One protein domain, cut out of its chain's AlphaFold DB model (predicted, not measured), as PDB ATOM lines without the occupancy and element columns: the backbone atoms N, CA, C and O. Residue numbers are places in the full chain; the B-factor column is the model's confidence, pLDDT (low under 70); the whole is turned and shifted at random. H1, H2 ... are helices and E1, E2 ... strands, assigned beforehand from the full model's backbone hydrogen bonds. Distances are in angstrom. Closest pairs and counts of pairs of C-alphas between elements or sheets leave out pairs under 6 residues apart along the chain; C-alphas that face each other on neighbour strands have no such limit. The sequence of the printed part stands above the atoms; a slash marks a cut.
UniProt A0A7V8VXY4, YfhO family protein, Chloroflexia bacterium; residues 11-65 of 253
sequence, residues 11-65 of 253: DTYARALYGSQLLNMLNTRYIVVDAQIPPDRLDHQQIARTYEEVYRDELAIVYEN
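This is residues 11 to 65 of the 253 residues of the protein "YfhO family protein" of Chloroflexia bacterium (UniProt A0A7V8VXY4). A small three-stranded sheet has helix H3 over one face. H1 packs on H3 away from the sheet, and short H2 lies off to one side. The 55 printed residues run H1 H2 E1 H3 E2 E3, mixed in class, with antiparallel sheet order E1 E3 E2. The whole is compact, radius of gyration of the C-alphas 10.8 A, spanning 30 by 22 by 15 A.

E1 is residues 30 to 34, 13.2 A; E3, 60 to 64, 13.2 A, ends at (9.521, 40.925, 72.391); E2, 52 to 56, 11.4 A. H3 is 42 to 50, 12.2 A; H1, 11 to 17, 10.4 A, begins at (28.995, 47.036, 80.455); H2, 21 to 25, 6.2 A.

Within hydrogen-bond range are N 31 and O 63 of E1 and E3, 2.9 A, and N 62 and O 55 of hairpin E2 and E3, 2.8 A. H3 is on the sheet, height 10.3 A; E1, H3, E2 form a split strand-helix-strand unit, E3 between its strands, with right-handed crossover. H1 touches H3, closest C-alphas Ala 14 and Asp 43, 5.2 A, at a shallow tilt of 13 degrees. Every O i to N i+4 pair is within range in H2 and H3, 2 of 3 in H1.

The farthest C-alphas, Met 25 and Glu 58, are 30.0 A apart. The printed part has no cut or long link; residues 11 to 19 are under pLDDT 70.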
ATOM      1  N   ASP A  11      28.268  47.962  81.340       44.62
ATOM      2  CA  ASP A  11      28.995  47.036  80.455       44.62
ATOM      3  C   ASP A  11      28.487  45.587  80.527       44.62
ATOM      4  O   ASP A  11      28.580  44.842  79.548       44.62
ATOM      5  N   THR A  12      27.917  45.173  81.662       47.84
ATOM      6  CA  THR A  12      27.480  43.785  81.868       47.84
ATOM      7  C   THR A  12      26.207  43.476  81.086       47.84
ATOM      8  O   THR A  12      26.101  42.410  80.484       47.84
ATOM      9  N   TYR A  13      25.258  44.419  81.030       49.47
ATOM     10  CA  TYR A  13      24.002  44.228  80.297       49.47
ATOM     11  C   TYR A  13      24.180  44.331  78.778       49.47
ATOM     12  O   TYR A  13      23.555  43.568  78.045       49.47
ATOM     13  N   ALA A  14      25.066  45.202  78.285       46.16
ATOM     14  CA  ALA A  14      25.240  45.406  76.845       46.16
ATOM     15  C   ALA A  14      25.759  44.149  76.117       46.16
ATOM     16  O   ALA A  14      25.278  43.823  75.031       46.16
ATOM     17  N   ARG A  15      26.691  43.392  76.722       50.78
ATOM     18  CA  ARG A  15      27.125  42.089  76.178       50.78
ATOM     19  C   ARG A  15      26.138  40.962  76.470       50.78
ATOM     20  O   ARG A  15      25.942  40.114  75.609       50.78
ATOM     21  N   ALA A  16      25.514  40.946  77.651       51.44
ATOM     22  CA  ALA A  16      24.633  39.850  78.059       51.44
ATOM     23  C   ALA A  16      23.242  39.875  77.400       51.44
ATOM     24  O   ALA A  16      22.617  38.822  77.309       51.44
ATOM     25  N   LEU A  17      22.743  41.034  76.950       57.38
ATOM     26  CA  LEU A  17      21.414  41.167  76.330       57.38
ATOM     27  C   LEU A  17      21.451  41.165  74.794       57.38
ATOM     28  O   LEU A  17      20.431  40.921  74.142       57.38
ATOM     29  N   TYR A  18      22.615  41.439  74.199       58.47
ATOM     30  CA  TYR A  18      22.750  41.551  72.752       58.47
ATOM     31  C   TYR A  18      22.807  40.192  72.079       58.47
ATOM     32  O   TYR A  18      23.816  39.500  72.166       58.47
ATOM     33  N   GLY A  19      21.723  39.808  71.399       59.75
ATOM     34  CA  GLY A  19      21.680  38.568  70.618       59.75
ATOM     35  C   GLY A  19      22.029  37.306  71.406       59.75
ATOM     36  O   GLY A  19      22.256  36.265  70.795       59.75
ATOM     37  N   SER A  20      22.064  37.424  72.732       70.50
ATOM     38  CA  SER A  20      22.653  36.464  73.636       70.50
ATOM     39  C   SER A  20      21.781  35.233  73.668       70.50
ATOM     40  O   SER A  20      20.606  35.278  74.042       70.50
ATOM     41  N   GLN A  21      22.392  34.116  73.294       81.06
ATOM     42  CA  GLN A  21      21.815  32.791  73.444       81.06
ATOM     43  C   GLN A  21      21.338  32.527  74.877       81.06
ATOM     44  O   GLN A  21      20.382  31.778  75.072       81.06
ATOM     45  N   LEU A  22      21.941  33.197  75.870       88.50
ATOM     46  CA  LEU A  22      21.562  33.056  77.270       88.50
ATOM     47  C   LEU A  22      20.099  33.452  77.511       88.50
ATOM     48  O   LEU A  22      19.375  32.713  78.167       88.50
ATOM     49  N   LEU A  23      19.627  34.570  76.948       89.69
ATOM     50  CA  LEU A  23      18.223  34.978  77.106       89.69
ATOM     51  C   LEU A  23      17.263  34.012  76.411       89.69
ATOM     52  O   LEU A  23      16.170  33.746  76.917       89.69
ATOM     53  N   ASN A  24      17.681  33.482  75.261       91.69
ATOM     54  CA  ASN A  24      16.872  32.548  74.493       91.69
ATOM     55  C   ASN A  24      16.648  31.255  75.282       91.69
ATOM     56  O   ASN A  24      15.498  30.859  75.462       91.69
ATOM     57  N   MET A  25      17.715  30.658  75.828       93.06
ATOM     58  CA  MET A  25      17.619  29.419  76.609       93.06
ATOM     59  C   MET A  25      16.932  29.584  77.966       93.06
ATOM     60  O   MET A  25      16.429  28.608  78.510       93.06
ATOM     61  N   LEU A  26      16.874  30.809  78.497       94.00
ATOM     62  CA  LEU A  26      16.120  31.144  79.709       94.00
ATOM     63  C   LEU A  26      14.619  31.342  79.439       94.00
ATOM     64  O   LEU A  26      13.905  31.848  80.307       94.00
ATOM     65  N   ASN A  27      14.135  30.996  78.237       94.62
ATOM     66  CA  ASN A  27      12.736  31.141  77.834       94.62
ATOM     67  C   ASN A  27      12.225  32.592  78.029       94.62
ATOM     68  O   ASN A  27      11.056  32.838  78.328       94.62
ATOM     69  N   THR A  28      13.111  33.586  77.861       93.38
ATOM     70  CA  THR A  28      12.781  35.006  78.056       93.38
ATOM     71  C   THR A  28      12.154  35.577  76.789       93.38
ATOM     72  O   THR A  28      12.865  36.021  75.886       93.38
ATOM     73  N   ARG A  29      10.817  35.554  76.719       94.00
ATOM     74  CA  ARG A  29      10.044  36.094  75.584       94.00
ATOM     75  C   ARG A  29       9.836  37.605  75.642       94.00
ATOM     76  O   ARG A  29       9.795  38.237  74.596       94.00
ATOM     77  N   TYR A  30       9.707  38.181  76.832       94.69
ATOM     78  CA  TYR A  30       9.465  39.614  76.993       94.69
ATOM     79  C   TYR A  30      10.528  40.236  77.886       94.69
ATOM     80  O   TYR A  30      10.866  39.689  78.936       94.69
ATOM     81  N   ILE A  31      11.041  41.386  77.461       92.12
ATOM     82  CA  ILE A  31      12.024  42.182  78.190       92.12
ATOM     83  C   ILE A  31      11.333  43.476  78.599       92.12
ATOM     84  O   ILE A  31      10.884  44.234  77.743       92.12
ATOM     85  N   VAL A  32      11.242  43.719  79.905       92.88
ATOM     86  CA  VAL A  32      10.617  44.924  80.461       92.88
ATOM     87  C   VAL A  32      11.711  45.887  80.895       92.88
ATOM     88  O   VAL A  32      12.580  45.533  81.690       92.88
ATOM     89  N   VAL A  33      11.664  47.102  80.362       91.12
ATOM     90  CA  VAL A  33      12.611  48.183  80.645       91.12
ATOM     91  C   VAL A  33      11.840  49.351  81.246       91.12
ATOM     92  O   VAL A  33      10.741  49.661  80.798       91.12
ATOM     93  N   ASP A  34      12.409  50.002  82.256       90.00
ATOM     94  CA  ASP A  34      11.836  51.215  82.845       90.00
ATOM     95  C   ASP A  34      11.816  52.351  81.802       90.00
ATOM     96  O   ASP A  34      12.847  52.693  81.214       90.00
ATOM     97  N   ALA A  35      10.637  52.933  81.557       90.44
ATOM     98  CA  ALA A  35      10.439  53.978  80.550       90.44
ATOM     99  C   ALA A  35      11.144  55.304  80.892       90.44
ATOM    100  O   ALA A  35      11.347  56.136  80.004       90.44
ATOM    101  N   GLN A  36      11.543  55.500  82.153       89.19
ATOM    102  CA  GLN A  36      12.288  56.671  82.619       89.19
ATOM    103  C   GLN A  36      13.791  56.567  82.337       89.19
ATOM    104  O   GLN A  36      14.517  57.550  82.526       89.19
ATOM    105  N   ILE A  37      14.282  55.406  81.886       86.25
ATOM    106  CA  ILE A  37      15.678  55.253  81.474       86.25
ATOM    107  C   ILE A  37      15.938  56.159  80.260       86.25
ATOM    108  O   ILE A  37      15.228  56.046  79.256       86.25
ATOM    109  N   PRO A  38      16.970  57.029  80.309       86.56
ATOM    110  CA  PRO A  38      17.278  57.932  79.209       86.56
ATOM    111  C   PRO A  38      17.397  57.185  77.868       86.56
ATOM    112  O   PRO A  38      18.072  56.155  77.796       86.56
ATOM    113  N   PRO A  39      16.746  57.659  76.790       80.88
ATOM    114  CA  PRO A  39      16.752  56.967  75.498       80.88
ATOM    115  C   PRO A  39      18.123  56.993  74.804       80.88
ATOM    116  O   PRO A  39      18.359  56.254  73.852       80.88
ATOM    117  N   ASP A  40      19.041  57.844  75.256       85.19
ATOM    118  CA  ASP A  40      20.422  57.929  74.785       85.19
ATOM    119  C   ASP A  40      21.365  56.920  75.460       85.19
ATOM    120  O   ASP A  40      22.501  56.751  75.015       85.19
ATOM    121  N   ARG A  41      20.897  56.198  76.487       83.62
ATOM    122  CA  ARG A  41      21.685  55.142  77.129       83.62
ATOM    123  C   ARG A  41      21.961  54.006  76.142       83.62
ATOM    124  O   ARG A  41      21.052  53.507  75.480       83.62
ATOM    125  N   LEU A  42      23.230  53.599  76.044       80.69
ATOM    126  CA  LEU A  42      23.706  52.668  75.012       80.69
ATOM    127  C   LEU A  42      22.969  51.324  75.018       80.69
ATOM    128  O   LEU A  42      22.585  50.829  73.963       80.69
ATOM    129  N   ASP A  43      22.739  50.752  76.192       78.38
ATOM    130  CA  ASP A  43      22.011  49.497  76.366       78.38
ATOM    131  C   ASP A  43      20.531  49.614  75.978       78.38
ATOM    132  O   ASP A  43      20.007  48.722  75.316       78.38
ATOM    133  N   HIS A  44      19.869  50.726  76.310       83.06
ATOM    134  CA  HIS A  44      18.485  50.967  75.905       83.06
ATOM    135  C   HIS A  44      18.384  51.095  74.380       83.06
ATOM    136  O   HIS A  44      17.565  50.417  73.760       83.06
ATOM    137  N   GLN A  45      19.272  51.873  73.749       86.00
ATOM    138  CA  GLN A  45      19.341  51.940  72.285       86.00
ATOM    139  C   GLN A  45      19.596  50.572  71.656       86.00
ATOM    140  O   GLN A  45      19.081  50.278  70.579       86.00
ATOM    141  N   GLN A  46      20.412  49.742  72.298       81.38
ATOM    142  CA  GLN A  46      20.766  48.429  71.782       81.38
ATOM    143  C   GLN A  46      19.588  47.455  71.856       81.38
ATOM    144  O   GLN A  46      19.321  46.769  70.869       81.38
ATOM    145  N   ILE A  47      18.845  47.438  72.965       85.38
ATOM    146  CA  ILE A  47      17.606  46.656  73.098       85.38
ATOM    147  C   ILE A  47      16.592  47.110  72.042       85.38
ATOM    148  O   ILE A  47      16.113  46.274  71.280       85.38
ATOM    149  N   ALA A  48      16.363  48.420  71.918       87.44
ATOM    150  CA  ALA A  48      15.409  48.992  70.966       87.44
ATOM    151  C   ALA A  48      15.764  48.738  69.489       87.44
ATOM    152  O   ALA A  48      14.889  48.733  68.630       87.44
ATOM    153  N   ARG A  49      17.049  48.527  69.171       88.25
ATOM    154  CA  ARG A  49      17.501  48.130  67.823       88.25
ATOM    155  C   ARG A  49      17.395  46.627  67.566       88.25
ATOM    156  O   ARG A  49      17.398  46.224  66.407       88.25
ATOM    157  N   THR A  50      17.397  45.812  68.619       85.94
ATOM    158  CA  THR A  50      17.495  44.346  68.520       85.94
ATOM    159  C   THR A  50      16.131  43.670  68.601       85.94
ATOM    160  O   THR A  50      15.919  42.652  67.944       85.94
ATOM    161  N   TYR A  51      15.231  44.212  69.416       90.19
ATOM    162  CA  TYR A  51      13.943  43.618  69.741       90.19
ATOM    163  C   TYR A  51      12.805  44.565  69.369       90.19
ATOM    164  O   TYR A  51      12.950  45.786  69.435       90.19
ATOM    165  N   GLU A  52      11.673  43.991  68.978       93.06
ATOM    166  CA  GLU A  52      10.480  44.754  68.627       93.06
ATOM    167  C   GLU A  52       9.816  45.289  69.896       93.06
ATOM    168  O   GLU A  52       9.571  44.536  70.838       93.06
ATOM    169  N   GLU A  53       9.535  46.591  69.932       95.44
ATOM    170  CA  GLU A  53       8.701  47.180  70.977       95.44
ATOM    171  C   GLU A  53       7.242  46.783  70.737       95.44
ATOM    172  O   GLU A  53       6.655  47.146  69.720       95.44
ATOM    173  N   VAL A  54       6.652  46.067  71.693       97.19
ATOM    174  CA  VAL A  54       5.265  45.580  71.610       97.19
ATOM    175  C   VAL A  54       4.316  46.326  72.546       97.19
ATOM    176  O   VAL A  54       3.098  46.248  72.386       97.19
ATOM    177  N   TYR A  55       4.851  47.059  73.528       97.00
ATOM    178  CA  TYR A  55       4.066  47.877  74.453       97.00
ATOM    179  C   TYR A  55       4.907  48.994  75.084       97.00
ATOM    180  O   TYR A  55       6.102  48.818  75.330       97.00
ATOM    181  N   ARG A  56       4.260  50.118  75.413       96.25
ATOM    182  CA  ARG A  56       4.855  51.247  76.140       96.25
ATOM    183  C   ARG A  56       3.810  52.034  76.932       96.25
ATOM    184  O   ARG A  56       2.752  52.360  76.396       96.25
ATOM    185  N   ASP A  57       4.164  52.422  78.156       95.50
ATOM    186  CA  ASP A  57       3.470  53.432  78.961       95.50
ATOM    187  C   ASP A  57       4.460  54.367  79.697       95.50
ATOM    188  O   ASP A  57       5.629  54.469  79.322       95.50
ATOM    189  N   GLU A  58       3.986  55.110  80.704       94.75
ATOM    190  CA  GLU A  58       4.803  56.048  81.490       94.75
ATOM    191  C   GLU A  58       5.841  55.367  82.403       94.75
ATOM    192  O   GLU A  58       6.779  56.026  82.855       94.75
ATOM    193  N   LEU A  59       5.677  54.074  82.698       94.12
ATOM    194  CA  LEU A  59       6.511  53.312  83.629       94.12
ATOM    195  C   LEU A  59       7.379  52.273  82.919       94.12
ATOM    196  O   LEU A  59       8.491  52.003  83.369       94.12
ATOM    197  N   ALA A  60       6.895  51.680  81.829       95.06
ATOM    198  CA  ALA A  60       7.534  50.533  81.208       95.06
ATOM    199  C   ALA A  60       7.497  50.555  79.677       95.06
ATOM    200  O   ALA A  60       6.554  51.025  79.041       95.06
ATOM    201  N   ILE A  61       8.530  49.955  79.096       94.50
ATOM    202  CA  ILE A  61       8.640  49.586  77.688       94.50
ATOM    203  C   ILE A  61       8.818  48.074  77.650       94.50
ATOM    204  O   ILE A  61       9.662  47.532  78.367       94.50
ATOM    205  N   VAL A  62       8.031  47.390  76.829       95.44
ATOM    206  CA  VAL A  62       8.112  45.938  76.666       95.44
ATOM    207  C   VAL A  62       8.598  45.628  75.265       95.44
ATOM    208  O   VAL A  62       7.979  46.023  74.275       95.44
ATOM    209  N   TYR A  63       9.687  44.873  75.206       94.12
ATOM    210  CA  TYR A  63      10.250  44.347  73.976       94.12
ATOM    211  C   TYR A  63       9.986  42.845  73.864       94.12
ATOM    212  O   TYR A  63      10.088  42.126  74.861       94.12
ATOM    213  N   GLU A  64       9.676  42.355  72.666       94.38
ATOM    214  CA  GLU A  64       9.521  40.925  72.391       94.38
ATOM    215  C   GLU A  64      10.818  40.317  71.834       94.38
ATOM    216  O   GLU A  64      11.436  40.827  70.898       94.38
ATOM    217  N   ASN A  65      11.215  39.180  72.408       93.00
ATOM    218  CA  ASN A  65      12.257  38.300  71.904       93.00
ATOM    219  C   ASN A  65      11.625  37.107  71.163       93.00
ATOM    220  O   ASN A  65      11.273  36.105  71.797       93.00
TER     221      ASN A  65